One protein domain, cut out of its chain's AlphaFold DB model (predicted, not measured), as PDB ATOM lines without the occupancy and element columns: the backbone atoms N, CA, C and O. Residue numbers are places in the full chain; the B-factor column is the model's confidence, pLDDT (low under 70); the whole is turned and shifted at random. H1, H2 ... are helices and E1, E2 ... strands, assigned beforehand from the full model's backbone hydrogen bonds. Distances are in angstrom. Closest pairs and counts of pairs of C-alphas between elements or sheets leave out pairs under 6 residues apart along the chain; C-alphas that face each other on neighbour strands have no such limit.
ATOM      1  N   VAL A  17     130.335 152.006 106.524       96.00
ATOM      2  CA  VAL A  17     131.790 151.843 106.391       96.00
ATOM      3  C   VAL A  17     132.368 151.501 107.766       96.00
ATOM      4  O   VAL A  17     132.195 152.316 108.685       96.00
ATOM      5  N   PRO A  18     133.003 150.330 107.945       97.62
ATOM      6  CA  PRO A  18     133.697 149.983 109.179       97.62
ATOM      7  C   PRO A  18     134.815 150.980 109.485       97.62
ATOM      8  O   PRO A  18     135.560 151.391 108.601       97.62
ATOM      9  N   ALA A  19     134.961 151.368 110.751       97.81
ATOM     10  CA  ALA A  19     136.061 152.238 111.163       97.81
ATOM     11  C   ALA A  19     137.424 151.532 111.059       97.81
ATOM     12  O   ALA A  19     138.434 152.195 110.838       97.81
ATOM     13  N   ALA A  20     137.445 150.201 111.184       97.31
ATOM     14  CA  ALA A  20     138.651 149.385 111.065       97.31
ATOM     15  C   ALA A  20     139.343 149.515 109.691       97.31
ATOM     16  O   ALA A  20     140.569 149.426 109.628       97.31
ATOM     17  N   ASP A  21     138.594 149.831 108.628       97.00
ATOM     18  CA  ASP A  21     139.122 150.048 107.271       97.00
ATOM     19  C   ASP A  21     140.095 151.242 107.193       97.00
ATOM     20  O   ASP A  21     140.824 151.401 106.212       97.00
ATOM     21  N   ALA A  22     140.136 152.095 108.223       96.75
ATOM     22  CA  ALA A  22     141.082 153.203 108.301       96.75
ATOM     23  C   ALA A  22     142.543 152.730 108.339       96.75
ATOM     24  O   ALA A  22     143.412 153.431 107.819       96.75
ATOM     25  N   THR A  23     142.824 151.558 108.921       95.25
ATOM     26  CA  THR A  23     144.179 150.988 108.917       95.25
ATOM     27  C   THR A  23     144.598 150.644 107.489       95.25
ATOM     28  O   THR A  23     145.621 151.135 107.017       95.25
ATOM     29  N   ASP A  24     143.750 149.916 106.760       94.06
ATOM     30  CA  ASP A  24     143.997 149.535 105.365       94.06
ATOM     31  C   ASP A  24     144.100 150.756 104.441       94.06
ATOM     32  O   ASP A  24     144.803 150.734 103.428       94.06
ATOM     33  N   LEU A  25     143.372 151.838 104.735       94.31
ATOM     34  CA  LEU A  25     143.539 153.103 104.026       94.31
ATOM     35  C   LEU A  25     144.947 153.666 104.248       94.31
ATOM     36  O   LEU A  25     145.636 153.962 103.274       94.31
ATOM     37  N   VAL A  26     145.361 153.823 105.508       93.06
ATOM     38  CA  VAL A  26     146.659 154.410 105.868       93.06
ATOM     39  C   VAL A  26     147.812 153.622 105.246       93.06
ATOM     40  O   VAL A  26     148.741 154.230 104.725       93.06
ATOM     41  N   GLU A  27     147.728 152.291 105.230       90.81
ATOM     42  CA  GLU A  27     148.752 151.418 104.640       90.81
ATOM     43  C   GLU A  27     148.858 151.523 103.110       90.81
ATOM     44  O   GLU A  27     149.921 151.264 102.547       90.81
ATOM     45  N   ARG A  28     147.772 151.894 102.418       90.31
ATOM     46  CA  ARG A  28     147.731 151.976 100.945       90.31
ATOM     47  C   ARG A  28     148.073 153.354 100.384       90.31
ATOM     48  O   ARG A  28     148.299 153.466  99.180       90.31
ATOM     49  N   LEU A  29     148.071 154.402 101.205       87.56
ATOM     50  CA  LEU A  29     148.398 155.754 100.753       87.56
ATOM     51  C   LEU A  29     149.906 155.862 100.478       87.56
ATOM     52  O   LEU A  29     150.702 155.954 101.407       87.56
ATOM     53  N   GLU A  30     150.285 155.877  99.195       78.56
ATOM     54  CA  GLU A  30     151.690 155.912  98.745       78.56
ATOM     55  C   GLU A  30     152.474 157.136  99.256       78.56
ATOM     56  O   GLU A  30     153.682 157.042  99.459       78.56
ATOM     57  N   ASP A  31     151.799 158.266  99.498       83.62
ATOM     58  CA  ASP A  31     152.403 159.487 100.045       83.62
ATOM     59  C   ASP A  31     151.461 160.168 101.048       83.62
ATOM     60  O   ASP A  31     150.867 161.220 100.793       83.62
ATOM     61  N   ILE A  32     151.287 159.532 102.209       87.81
ATOM     62  CA  ILE A  32     150.374 160.016 103.251       87.81
ATOM     63  C   ILE A  32     150.718 161.426 103.751       87.81
ATOM     64  O   ILE A  32     149.814 162.157 104.149       87.81
ATOM     65  N   GLY A  33     151.988 161.842 103.672       85.25
ATOM     66  CA  GLY A  33     152.428 163.192 104.043       85.25
ATOM     67  C   GLY A  33     151.849 164.287 103.139       85.25
ATOM     68  O   GLY A  33     151.714 165.433 103.568       85.25
ATOM     69  N   THR A  34     151.447 163.937 101.914       87.75
ATOM     70  CA  THR A  34     150.766 164.852 100.983       87.75
ATOM     71  C   THR A  34     149.244 164.801 101.068       87.75
ATOM     72  O   THR A  34     148.574 165.626 100.439       87.75
ATOM     73  N   ASP A  35     148.672 163.875 101.848       92.00
ATOM     74  CA  ASP A  35     147.224 163.799 102.008       92.00
ATOM     75  C   ASP A  35     146.699 165.091 102.669       92.00
ATOM     76  O   ASP A  35     147.194 165.500 103.722       92.00
ATOM     77  N   PRO A  36     145.681 165.756 102.100       88.44
ATOM     78  CA  PRO A  36     145.229 167.055 102.596       88.44
ATOM     79  C   PRO A  36     144.564 166.995 103.980       88.44
ATOM     80  O   PRO A  36     144.437 168.033 104.630       88.44
ATOM     81  N   LEU A  37     144.107 165.819 104.421       91.75
ATOM     82  CA  LEU A  37     143.479 165.626 105.731       91.75
ATOM     83  C   LEU A  37     144.417 164.938 106.717       91.75
ATOM     84  O   LEU A  37     144.492 165.352 107.873       91.75
ATOM     85  N   LEU A  38     145.096 163.879 106.277       94.38
ATOM     86  CA  LEU A  38     145.942 163.058 107.134       94.38
ATOM     87  C   LEU A  38     147.388 163.538 107.163       94.38
ATOM     88  O   LEU A  38     148.022 163.367 108.194       94.38
ATOM     89  N   GLY A  39     147.884 164.200 106.116       92.44
ATOM     90  CA  GLY A  39     149.268 164.668 106.005       92.44
ATOM     91  C   GLY A  39     149.781 165.425 107.228       92.44
ATOM     92  O   GLY A  39     150.839 165.078 107.727       92.44
ATOM     93  N   PRO A  40     149.028 166.357 107.842       91.69
ATOM     94  CA  PRO A  40     149.467 167.018 109.076       91.69
ATOM     95  C   PRO A  40     149.720 166.087 110.281       91.69
ATOM     96  O   PRO A  40     150.280 166.527 111.284       91.69
ATOM     97  N   LEU A  41     149.282 164.825 110.224       92.88
ATOM     98  CA  LEU A  41     149.523 163.797 111.240       92.88
ATOM     99  C   LEU A  41     150.771 162.947 110.952       92.88
ATOM    100  O   LEU A  41     151.164 162.167 111.817       92.88
ATOM    101  N   PHE A  42     151.376 163.087 109.771       91.56
ATOM    102  CA  PHE A  42     152.544 162.340 109.312       91.56
ATOM    103  C   PHE A  42     153.607 163.329 108.833       91.56
ATOM    104  O   PHE A  42     153.391 164.107 107.909       91.56
ATOM    105  N   GLY A  43     154.765 163.328 109.474       85.56
ATOM    106  CA  GLY A  43     155.839 164.265 109.182       85.56
ATOM    107  C   GLY A  43     157.182 163.577 109.035       85.56
ATOM    108  O   GLY A  43     157.286 162.352 109.011       85.56
ATOM    109  N   VAL A  44     158.210 164.411 108.975       84.12
ATOM    110  CA  VAL A  44     159.603 164.006 109.126       84.12
ATOM    111  C   VAL A  44     160.198 164.776 110.296       84.12
ATOM    112  O   VAL A  44     159.816 165.930 110.521       84.12
ATOM    113  N   ASP A  45     161.073 164.145 111.070       85.38
ATOM    114  CA  ASP A  45     161.854 164.847 112.087       85.38
ATOM    115  C   ASP A  45     163.084 165.550 111.491       85.38
ATOM    116  O   ASP A  45     163.283 165.605 110.273       85.38
ATOM    117  N   ASP A  46     163.906 166.123 112.372       86.81
ATOM    118  CA  ASP A  46     165.118 166.861 112.008       86.81
ATOM    119  C   ASP A  46     166.186 165.977 111.330       86.81
ATOM    120  O   ASP A  46     167.096 166.500 110.682       86.81
ATOM    121  N   GLU A  47     166.085 164.650 111.457       86.62
ATOM    122  CA  GLU A  47     166.993 163.664 110.860       86.62
ATOM    123  C   GLU A  47     166.465 163.147 109.508       86.62
ATOM    124  O   GLU A  47     167.190 162.484 108.760       86.62
ATOM    125  N   GLY A  48     165.243 163.543 109.137       81.50
ATOM    126  CA  GLY A  48     164.561 163.115 107.920       81.50
ATOM    127  C   GLY A  48     163.813 161.791 108.077       81.50
ATOM    128  O   GLY A  48     163.339 161.256 107.072       81.50
ATOM    129  N   ASP A  49     163.690 161.276 109.304       84.25
ATOM    130  CA  ASP A  49     162.970 160.043 109.594       84.25
ATOM    131  C   ASP A  49     161.466 160.301 109.689       84.25
ATOM    132  O   ASP A  49     161.007 161.335 110.177       84.25
ATOM    133  N   ALA A  50     160.670 159.345 109.204       83.06
ATOM    134  CA  ALA A  50     159.216 159.446 109.232       83.06
ATOM    135  C   ALA A  50     158.692 159.413 110.676       83.06
ATOM    136  O   ALA A  50     158.910 158.449 111.413       83.06
ATOM    137  N   VAL A  51     157.922 160.434 111.051       86.88
ATOM    138  CA  VAL A  51     157.274 160.540 112.360       86.88
ATOM    139  C   VAL A  51     155.765 160.581 112.198       86.88
ATOM    140  O   VAL A  51     155.221 161.252 111.324       86.88
ATOM    141  N   VAL A  52     155.068 159.878 113.088       90.75
ATOM    142  CA  VAL A  52     153.606 159.839 113.136       90.75
ATOM    143  C   VAL A  52     153.128 160.506 114.417       90.75
ATOM    144  O   VAL A  52     153.718 160.322 115.484       90.75
ATOM    145  N   ASN A  53     152.029 161.254 114.333       92.94
ATOM    146  CA  ASN A  53     151.341 161.760 115.512       92.94
ATOM    147  C   ASN A  53     151.060 160.589 116.482       92.94
ATOM    148  O   ASN A  53     150.431 159.604 116.086       92.94
ATOM    149  N   PRO A  54     151.470 160.686 117.759       92.94
ATOM    150  CA  PRO A  54     151.431 159.561 118.697       92.94
ATOM    151  C   PRO A  54     150.013 159.041 118.985       92.94
ATOM    152  O   PRO A  54     149.842 157.922 119.468       92.94
ATOM    153  N   LEU A  55     148.979 159.829 118.680       95.69
ATOM    154  CA  LEU A  55     147.585 159.424 118.833       95.69
ATOM    155  C   LEU A  55     147.080 158.563 117.675       95.69
ATOM    156  O   LEU A  55     146.114 157.830 117.870       95.69
ATOM    157  N   VAL A  56     147.710 158.609 116.497       95.88
ATOM    158  CA  VAL A  56     147.257 157.848 115.320       95.88
ATOM    159  C   VAL A  56     147.263 156.340 115.584       95.88
ATOM    160  O   VAL A  56     146.196 155.743 115.435       95.88
ATOM    161  N   PRO A  57     148.358 155.707 116.061       95.50
ATOM    162  CA  PRO A  57     148.343 154.270 116.349       95.50
ATOM    163  C   PRO A  57     147.295 153.896 117.403       95.50
ATOM    164  O   PRO A  57     146.598 152.895 117.271       95.50
ATOM    165  N   THR A  58     147.136 154.739 118.427       96.06
ATOM    166  CA  THR A  58     146.161 154.520 119.504       96.06
ATOM    167  C   THR A  58     144.724 154.542 118.978       96.06
ATOM    168  O   THR A  58     143.906 153.710 119.362       96.06
ATOM    169  N   VAL A  59     144.397 155.491 118.099       97.25
ATOM    170  CA  VAL A  59     143.054 155.615 117.521       97.25
ATOM    171  C   VAL A  59     142.772 154.495 116.519       97.25
ATOM    172  O   VAL A  59     141.672 153.948 116.538       97.25
ATOM    173  N   LEU A  60     143.752 154.111 115.694       97.44
ATOM    174  CA  LEU A  60     143.614 152.970 114.783       97.44
ATOM    175  C   LEU A  60     143.372 151.666 115.553       97.44
ATOM    176  O   LEU A  60     142.460 150.918 115.210       97.44
ATOM    177  N   GLN A  61     144.097 151.440 116.653       97.12
ATOM    178  CA  GLN A  61     143.850 150.285 117.518       97.12
ATOM    179  C   GLN A  61     142.428 150.307 118.100       97.12
ATOM    180  O   GLN A  61     141.732 149.301 118.059       97.12
ATOM    181  N   GLN A  62     141.943 151.463 118.569       96.06
ATOM    182  CA  GLN A  62     140.567 151.592 119.076       96.06
ATOM    183  C   GLN A  62     139.506 151.266 118.016       96.06
ATOM    184  O   GLN A  62     138.458 150.706 118.347       96.06
ATOM    185  N   PHE A  63     139.760 151.626 116.755       97.56
ATOM    186  CA  PHE A  63     138.883 151.270 115.640       97.56
ATOM    187  C   PHE A  63     138.859 149.764 115.391       97.56
ATOM    188  O   PHE A  63     137.790 149.218 115.138       97.56
ATOM    189  N   GLN A  64     140.003 149.092 115.512       96.38
ATOM    190  CA  GLN A  64     140.101 147.638 115.371       96.38
ATOM    191  C   GLN A  64     139.474 146.887 116.553       96.38
ATOM    192  O   GLN A  64     138.818 145.866 116.355       96.38
ATOM    193  N   ASP A  65     139.621 147.405 117.774       97.06
ATOM    194  CA  ASP A  65     139.100 146.777 118.995       97.06
ATOM    195  C   ASP A  65     137.564 146.826 119.084       97.06
ATOM    196  O   ASP A  65     136.948 146.039 119.807       97.06
ATOM    197  N   THR A  66     136.929 147.743 118.348       94.62
ATOM    198  CA  THR A  66     135.477 147.951 118.376       94.62
ATOM    199  C   THR A  66     134.844 147.456 117.077       94.62
ATOM    200  O   THR A  66     134.594 148.237 116.164       94.62
ATOM    201  N   ALA A  67     134.559 146.151 117.008       88.56
ATOM    202  CA  ALA A  67     134.139 145.459 115.782       88.56
ATOM    203  C   ALA A  67     132.954 146.105 115.032       88.56
ATOM    204  O   ALA A  67     132.937 146.113 113.804       88.56
ATOM    205  N   ASP A  68     131.984 146.672 115.755       94.31
ATOM    206  CA  ASP A  68     130.780 147.278 115.166       94.31
ATOM    207  C   ASP A  68     130.899 148.803 114.959       94.31
ATOM    208  O   ASP A  68     129.924 149.471 114.591       94.31
ATOM    209  N   LEU A  69     132.071 149.397 115.214       97.25
ATOM    210  CA  LEU A  69     132.275 150.832 115.042       97.25
ATOM    211  C   LEU A  69     132.305 151.190 113.555       97.25
ATOM    212  O   LEU A  69     133.099 150.668 112.776       97.25
ATOM    213  N   THR A  70     131.471 152.152 113.168       97.62
ATOM    214  CA  THR A  70     131.437 152.691 111.803       97.62
ATOM    215  C   THR A  70     132.158 154.035 111.733       97.62
ATOM    216  O   THR A  70     132.202 154.767 112.725       97.62
ATOM    217  N   CYS A  71     132.651 154.432 110.556       97.06
ATOM    218  CA  CYS A  71     133.226 155.768 110.357       97.06
ATOM    219  C   CYS A  71     132.232 156.891 110.715       97.06
ATOM    220  O   CYS A  71     132.630 157.932 111.234       97.06
ATOM    221  N   TYR A  72     130.930 156.683 110.491       94.12
ATOM    222  CA  TYR A  72     129.892 157.639 110.891       94.12
ATOM    223  C   TYR A  72     129.808 157.789 112.412       94.12
ATOM    224  O   TYR A  72     129.779 158.910 112.920       94.12
ATOM    225  N   ALA A  73     129.795 156.669 113.141       95.88
ATOM    226  CA  ALA A  73     129.786 156.678 114.599       95.88
ATOM    227  C   ALA A  73     131.067 157.316 115.156       95.88
ATOM    228  O   ALA A  73     130.983 158.216 115.987       95.88
ATOM    229  N   ALA A  74     132.235 156.954 114.622       97.56
ATOM    230  CA  ALA A  74     133.513 157.543 115.014       97.56
ATOM    231  C   ALA A  74     133.563 159.067 114.782       97.56
ATOM    232  O   ALA A  74     134.054 159.813 115.634       97.56
ATOM    233  N   LEU A  75     133.013 159.555 113.663       96.06
ATOM    234  CA  LEU A  75     132.900 160.990 113.389       96.06
ATOM    235  C   LEU A  75     132.020 161.693 114.434       96.06
ATOM    236  O   LEU A  75     132.405 162.735 114.969       96.06
ATOM    237  N   LEU A  76     130.855 161.117 114.745       95.75
ATOM    238  CA  LEU A  76     129.935 161.654 115.748       95.75
ATOM    239  C   LEU A  76     130.551 161.654 117.149       95.75
ATOM    240  O   LEU A  76     130.420 162.645 117.866       95.75
ATOM    241  N   GLU A  77     131.253 160.590 117.536       95.44
ATOM    242  CA  GLU A  77     131.961 160.502 118.815       95.44
ATOM    243  C   GLU A  77     133.060 161.559 118.937       95.44
ATOM    244  O   GLU A  77     133.166 162.227 119.967       95.44
ATOM    245  N   GLY A  78     133.852 161.762 117.879       96.12
ATOM    246  CA  GLY A  78     134.875 162.804 117.851       96.12
ATOM    247  C   GLY A  78     134.280 164.207 117.998       96.12
ATOM    248  O   GLY A  78     134.684 164.953 118.893       96.12
ATOM    249  N   LEU A  79     133.256 164.536 117.203       96.19
ATOM    250  CA  LEU A  79     132.547 165.822 117.285       96.19
ATOM    251  C   LEU A  79     131.923 166.047 118.669       96.19
ATOM    252  O   LEU A  79     132.035 167.134 119.238       96.19
ATOM    253  N   THR A  80     131.301 165.009 119.228       93.06
ATOM    254  CA  THR A  80     130.683 165.051 120.559       93.06
ATOM    255  C   THR A  80     131.731 165.277 121.647       93.06
ATOM    256  O   THR A  80     131.505 166.067 122.563       93.06
ATOM    257  N   GLY A  81     132.896 164.634 121.546       91.75
ATOM    258  CA  GLY A  81     133.999 164.827 122.486       91.75
ATOM    259  C   GLY A  81     134.530 166.264 122.487       91.75
ATOM    260  O   GLY A  81     134.643 166.869 123.556       91.75
ATOM    261  N   ILE A  82     134.760 166.842 121.302       92.31
ATOM    262  CA  ILE A  82     135.203 168.241 121.150       92.31
ATOM    263  C   ILE A  82     134.154 169.204 121.712       92.31
ATOM    264  O   ILE A  82     134.485 170.108 122.481       92.31
ATOM    265  N   TRP A  83     132.880 168.995 121.366       91.88
ATOM    266  CA  TRP A  83     131.777 169.800 121.882       91.88
ATOM    267  C   TRP A  83     131.718 169.766 123.413       91.88
ATOM    268  O   TRP A  83     131.640 170.814 124.056       91.88
ATOM    269  N   ASN A  84     131.812 168.578 124.009       86.75
ATOM    270  CA  ASN A  84     131.766 168.414 125.458       86.75
ATOM    271  C   ASN A  84     132.932 169.129 126.155       86.75
ATOM    272  O   ASN A  84     132.702 169.810 127.154       86.75
ATOM    273  N   ALA A  85     134.154 169.028 125.621       87.19
ATOM    274  CA  ALA A  85     135.312 169.754 126.145       87.19
ATOM    275  C   ALA A  85     135.100 171.280 126.093       87.19
ATOM    276  O   ALA A  85     135.298 171.980 127.090       87.19
ATOM    277  N   ALA A  86     134.599 171.797 124.967       88.19
ATOM    278  CA  ALA A  86     134.309 173.222 124.806       88.19
ATOM    279  C   ALA A  86     133.231 173.719 125.786       88.19
ATOM    280  O   ALA A  86     133.402 174.753 126.437       88.19
ATOM    281  N   VAL A  87     132.131 172.970 125.938       86.12
ATOM    282  CA  VAL A  87     131.055 173.309 126.881       86.12
ATOM    283  C   VAL A  87     131.572 173.317 128.316       86.12
ATOM    284  O   VAL A  87     131.288 174.260 129.057       86.12
ATOM    285  N   ARG A  88     132.368 172.320 128.716       85.00
ATOM    286  CA  ARG A  88     132.972 172.274 130.054       85.00
ATOM    287  C   ARG A  88     133.846 173.490 130.333       85.00
ATOM    288  O   ARG A  88     133.651 174.147 131.357       85.00
ATOM    289  N   ALA A  89     134.747 173.831 129.412       85.12
ATOM    290  CA  ALA A  89     135.602 175.008 129.541       85.12
ATOM    291  C   ALA A  89     134.772 176.299 129.689       85.12
ATOM    292  O   ALA A  89     135.033 177.111 130.580       85.12
ATOM    293  N   ALA A  90     133.715 176.458 128.885       86.56
ATOM    294  CA  ALA A  90     132.820 177.613 128.954       86.56
ATOM    295  C   ALA A  90     132.055 177.701 130.287       86.56
ATOM    296  O   ALA A  90     131.928 178.787 130.862       86.56
ATOM    297  N   VAL A  91     131.565 176.571 130.809       85.44
ATOM    298  CA  VAL A  91     130.883 176.522 132.112       85.44
ATOM    299  C   VAL A  91     131.844 176.924 133.230       85.44
ATOM    300  O   VAL A  91     131.489 177.772 134.050       85.44
ATOM    301  N   VAL A  92     133.069 176.389 133.247       85.50
ATOM    302  CA  VAL A  92     134.081 176.756 134.252       85.50
ATOM    303  C   VAL A  92     134.417 178.246 134.175       85.50
ATOM    304  O   VAL A  92     134.405 178.927 135.202       85.50
ATOM    305  N   ALA A  93     134.646 178.780 132.972       86.75
ATOM    306  CA  ALA A  93     134.922 180.202 132.771       86.75
ATOM    307  C   ALA A  93     133.783 181.093 133.299       86.75
ATOM    308  O   ALA A  93     134.030 182.084 133.990       86.75
ATOM    309  N   ARG A  94     132.525 180.711 133.048       88.06
ATOM    310  CA  ARG A  94     131.350 181.444 133.535       88.06
ATOM    311  C   ARG A  94     131.213 181.392 135.057       88.06
ATOM    312  O   ARG A  94     130.897 182.411 135.667       88.06
ATOM    313  N   ASP A 132     142.884 175.088 134.707       76.12
ATOM    314  CA  ASP A 132     142.885 175.191 133.251       76.12
ATOM    315  C   ASP A 132     142.205 173.979 132.575       76.12
ATOM    316  O   ASP A 132     142.876 173.081 132.062       76.12
ATOM    317  N   PRO A 133     140.861 173.944 132.533       72.06
ATOM    318  CA  PRO A 133     140.116 172.797 132.013       72.06
ATOM    319  C   PRO A 133     140.377 172.518 130.537       72.06
ATOM    320  O   PRO A 133     140.297 171.377 130.096       72.06
ATOM    321  N   PHE A 134     140.659 173.566 129.756       73.31
ATOM    322  CA  PHE A 134     140.871 173.423 128.322       73.31
ATOM    323  C   PHE A 134     142.214 172.755 128.036       73.31
ATOM    324  O   PHE A 134     142.268 171.822 127.241       73.31
ATOM    325  N   THR A 135     143.277 173.169 128.732       75.06
ATOM    326  CA  THR A 135     144.583 172.500 128.640       75.06
ATOM    327  C   THR A 135     144.511 171.059 129.136       75.06
ATOM    328  O   THR A 135     145.157 170.178 128.576       75.06
ATOM    329  N   GLN A 136     143.680 170.786 130.138       77.62
ATOM    330  CA  GLN A 136     143.519 169.441 130.694       77.62
ATOM    331  C   GLN A 136     142.718 168.519 129.763       77.62
ATOM    332  O   GLN A 136     143.022 167.334 129.652       77.62
ATOM    333  N   ASP A 137     141.761 169.073 129.012       85.81
ATOM    334  CA  ASP A 137     141.040 168.361 127.952       85.81
ATOM    335  C   ASP A 137     141.796 168.361 126.603       85.81
ATOM    336  O   ASP A 137     141.320 167.762 125.635       85.81
ATOM    337  N   ALA A 138     142.971 168.996 126.494       86.56
ATOM    338  CA  ALA A 138     143.663 169.179 125.213       86.56
ATOM    339  C   ALA A 138     144.023 167.847 124.536       86.56
ATOM    340  O   ALA A 138     143.813 167.697 123.333       86.56
ATOM    341  N   LEU A 139     144.499 166.862 125.305       89.31
ATOM    342  CA  LEU A 139     144.821 165.532 124.777       89.31
ATOM    343  C   LEU A 139     143.566 164.804 124.271       89.31
ATOM    344  O   LEU A 139     143.589 164.203 123.197       89.31
ATOM    345  N   LEU A 140     142.452 164.908 125.005       90.38
ATOM    346  CA  LEU A 140     141.161 164.360 124.585       90.38
ATOM    347  C   LEU A 140     140.703 165.004 123.271       90.38
ATOM    348  O   LEU A 140     140.294 164.303 122.349       90.38
ATOM    349  N   VAL A 141     140.795 166.332 123.168       93.12
ATOM    350  CA  VAL A 141     140.427 167.074 121.955       93.12
ATOM    351  C   VAL A 141     141.295 166.636 120.777       93.12
ATOM    352  O   VAL A 141     140.758 166.361 119.707       93.12
ATOM    353  N   GLN A 142     142.611 166.502 120.965       94.00
ATOM    354  CA  GLN A 142     143.516 166.000 119.929       94.00
ATOM    355  C   GLN A 142     143.138 164.581 119.482       94.00
ATOM    356  O   GLN A 142     143.057 164.326 118.281       94.00
ATOM    357  N   GLN A 143     142.826 163.676 120.416       95.88
ATOM    358  CA  GLN A 143     142.388 162.314 120.088       95.88
ATOM    359  C   GLN A 143     141.071 162.325 119.301       95.88
ATOM    360  O   GLN A 143     140.931 161.600 118.316       95.88
ATOM    361  N   CYS A 144     140.114 163.170 119.694       96.75
ATOM    362  CA  CYS A 144     138.862 163.359 118.966       96.75
ATOM    363  C   CYS A 144     139.093 163.887 117.544       96.75
ATOM    364  O   CYS A 144     138.451 163.401 116.616       96.75
ATOM    365  N   VAL A 145     140.022 164.829 117.355       96.62
ATOM    366  CA  VAL A 145     140.383 165.349 116.027       96.62
ATOM    367  C   VAL A 145     140.992 164.248 115.159       96.62
ATOM    368  O   VAL A 145     140.525 164.042 114.044       96.62
ATOM    369  N   VAL A 146     141.968 163.491 115.671       97.31
ATOM    370  CA  VAL A 146     142.576 162.363 114.938       97.31
ATOM    371  C   VAL A 146     141.519 161.325 114.544       97.31
ATOM    372  O   VAL A 146     141.450 160.940 113.376       97.31
ATOM    373  N   ARG A 147     140.633 160.941 115.476       97.81
ATOM    374  CA  ARG A 147     139.480 160.060 115.210       97.81
ATOM    375  C   ARG A 147     138.615 160.585 114.067       97.81
ATOM    376  O   ARG A 147     138.279 159.823 113.165       97.81
ATOM    377  N   MET A 148     138.258 161.869 114.094       97.75
ATOM    378  CA  MET A 148     137.432 162.470 113.047       97.75
ATOM    379  C   MET A 148     138.125 162.466 111.688       97.75
ATOM    380  O   MET A 148     137.480 162.135 110.699       97.75
ATOM    381  N   LEU A 149     139.407 162.833 111.629       97.38
ATOM    382  CA  LEU A 149     140.154 162.917 110.372       97.38
ATOM    383  C   LEU A 149     140.297 161.539 109.714       97.38
ATOM    384  O   LEU A 149     139.986 161.402 108.531       97.38
ATOM    385  N   LEU A 150     140.669 160.515 110.490       97.50
ATOM    386  CA  LEU A 150     140.760 159.133 110.008       97.50
ATOM    387  C   LEU A 150     139.401 158.622 109.518       97.50
ATOM    388  O   LEU A 150     139.296 158.115 108.401       97.50
ATOM    389  N   ALA A 151     138.341 158.809 110.309       97.44
ATOM    390  CA  ALA A 151     136.999 158.372 109.938       97.44
ATOM    391  C   ALA A 151     136.471 159.096 108.689       97.44
ATOM    392  O   ALA A 151     135.887 158.465 107.809       97.44
ATOM    393  N   LEU A 152     136.696 160.410 108.588       96.81
ATOM    394  CA  LEU A 152     136.256 161.218 107.454       96.81
ATOM    395  C   LEU A 152     136.986 160.825 106.170       96.81
ATOM    396  O   LEU A 152     136.337 160.658 105.138       96.81
ATOM    397  N   ARG A 153     138.316 160.661 106.223       96.44
ATOM    398  CA  ARG A 153     139.101 160.280 105.044       96.44
ATOM    399  C   ARG A 153     138.749 158.871 104.569       96.44
ATOM    400  O   ARG A 153     138.547 158.695 103.371       96.44
ATOM    401  N   THR A 154     138.592 157.919 105.493       96.44
ATOM    402  CA  THR A 154     138.161 156.535 105.202       96.44
ATOM    403  C   THR A 154     136.789 156.515 104.549       96.44
ATOM    404  O   THR A 154     136.622 155.955 103.471       96.44
ATOM    405  N   LEU A 155     135.818 157.216 105.141       94.94
ATOM    406  CA  LEU A 155     134.483 157.330 104.570       94.94
ATOM    407  C   LEU A 155     134.520 157.932 103.159       94.94
ATOM    408  O   LEU A 155     133.863 157.417 102.259       94.94
ATOM    409  N   ALA A 156     135.275 159.014 102.961       93.00
ATOM    410  CA  ALA A 156     135.373 159.672 101.664       93.00
ATOM    411  C   ALA A 156     135.965 158.748 100.590       93.00
ATOM    412  O   ALA A 156     135.416 158.679  99.492       93.00
ATOM    413  N   GLU A 157     137.035 158.018 100.911       93.31
ATOM    414  CA  GLU A 157     137.689 157.099  99.977       93.31
ATOM    415  C   GLU A 157     136.777 155.924  99.604       93.31
ATOM    416  O   GLU A 157     136.559 155.656  98.421       93.31
ATOM    417  N   THR A 158     136.159 155.275 100.598       93.69
ATOM    418  CA  THR A 158     135.243 154.151 100.362       93.69
ATOM    419  C   THR A 158     134.058 154.583  99.499       93.69
ATOM    420  O   THR A 158     133.741 153.930  98.506       93.69
ATOM    421  N   ARG A 159     133.448 155.738  99.802       91.25
ATOM    422  CA  ARG A 159     132.331 156.261  99.002       91.25
ATOM    423  C   ARG A 159     132.750 156.653  97.594       91.25
ATOM    424  O   ARG A 159     131.979 156.434  96.662       91.25
ATOM    425  N   ALA A 160     133.941 157.222  97.418       89.25
ATOM    426  CA  ALA A 160     134.457 157.553  96.095       89.25
ATOM    427  C   ALA A 160     134.636 156.290  95.238       89.25
ATOM    428  O   ALA A 160     134.200 156.279  94.087       89.25
ATOM    429  N   SER A 161     135.193 155.220  95.811       88.56
ATOM    430  CA  SER A 161     135.368 153.933  95.129       88.56
ATOM    431  C   SER A 161     134.031 153.298  94.725       88.56
ATOM    432  O   SER A 161     133.847 152.932  93.563       88.56
ATOM    433  N   GLU A 162     133.054 153.253  95.635       88.12
ATOM    434  CA  GLU A 162     131.722 152.703  95.350       88.12
ATOM    435  C   GLU A 162     130.968 153.513  94.276       88.12
ATOM    436  O   GLU A 162     130.293 152.946  93.418       88.12
ATOM    437  N   LEU A 163     131.094 154.847  94.285       81.62
ATOM    438  CA  LEU A 163     130.453 155.722  93.294       81.62
ATOM    439  C   LEU A 163     131.149 155.705  91.926       81.62
ATOM    440  O   LEU A 163     130.492 155.968  90.917       81.62
TER     441      LEU A 163
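Overview. This is residues 17 to 94 and 132 to 163 of the 166 residues of an uncharacterized protein of Candidatus Rokubacteria bacterium RIFCSPLOWO2_12_FULL_73_47 (UniProt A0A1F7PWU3). Two long helices, H3 and H5, lie side by side and run opposite ways, making the long axis; H1 and H2 cross H5 on a side away from H3. Short H4 packs on H3 towards its last residues, and a small hairpin of strands, E1 and E2, lies off to one side, apart from H3, H4 and H5. The 110 printed residues hold five named helices and two named strands, in the order H1 E1 E2 H2 H3 H4 H5; the one sheet, E1 - E2, is antiparallel, and the class is mostly helix. The whole is compact, with a radius of gyration of the C-alphas of 15.2 A, and spans 47 by 39 by 24 A.

Along the chain. Find C-alpha 21 at (139.122, 150.048, 107.271); from there H1 runs over residues 21 to 28, 10.9 A. After residues 29 to 41, which hold no named element, look for E1 at residues 42 to 44 and E2 at residues 50 to 52. H2, residues 55 to 65, covers 15.2 A. Find C-alpha 71 at (133.226, 155.768, 110.357), where H3 begins; it runs 34.6 A to residue 94. Beyond the cut come H4, residues 133 to 136, and H5, residues 138 to 163, which runs 37.1 A and ends at C-alpha 163, (130.453, 155.722, 93.294).

Arrangement. Start at H5, the hub, which touches three helices. It touches H3 at a shallow tilt of 28 degrees, opposite ways; the closest C-alphas are those of Gly 78 and Cys 144, 4.2 A apart. With residues 150 to 154 alone it touches H1, about perpendicular at 79 degrees; the closest C-alphas are those of Ala 22 and Thr 154, 5.4 A. With residues 142 to 147 alone it touches H2, a steep tilt of 61 degrees, the same way; the closest C-alphas are those of Leu 55 and Gln 143, 6.1 A. H1 and H2 only just touch, with 3 pairs of C-alphas within 8 A, the closest those of Thr 23 and Leu 60 at 6.2 A. H3 touches H4 with residues 85 to 92 alone, the closest C-alphas being those of Ala 89 and Pro 133, 5.6 A. H4 and H5 meet only through their link. In the hairpin E1 and E2, look at N 43 and O 51, 2.8 A apart and within hydrogen-bond range. H1, H2, H3 and H5 have every O i to N i+4 pair within hydrogen-bond range; H4 is too short for such a pair.

Size, cuts and confidence. The C-alphas farthest apart are those of Arg 94 and Glu 162, 47.8 A. Residues 95 to 131 are not printed, and C-alphas 94 and 132 are 13.1 A apart across this cut. The link from H1 to E1 is long, with 13 residues. The mean pLDDT of the printed part is 91.2, and no printed residue is under 70.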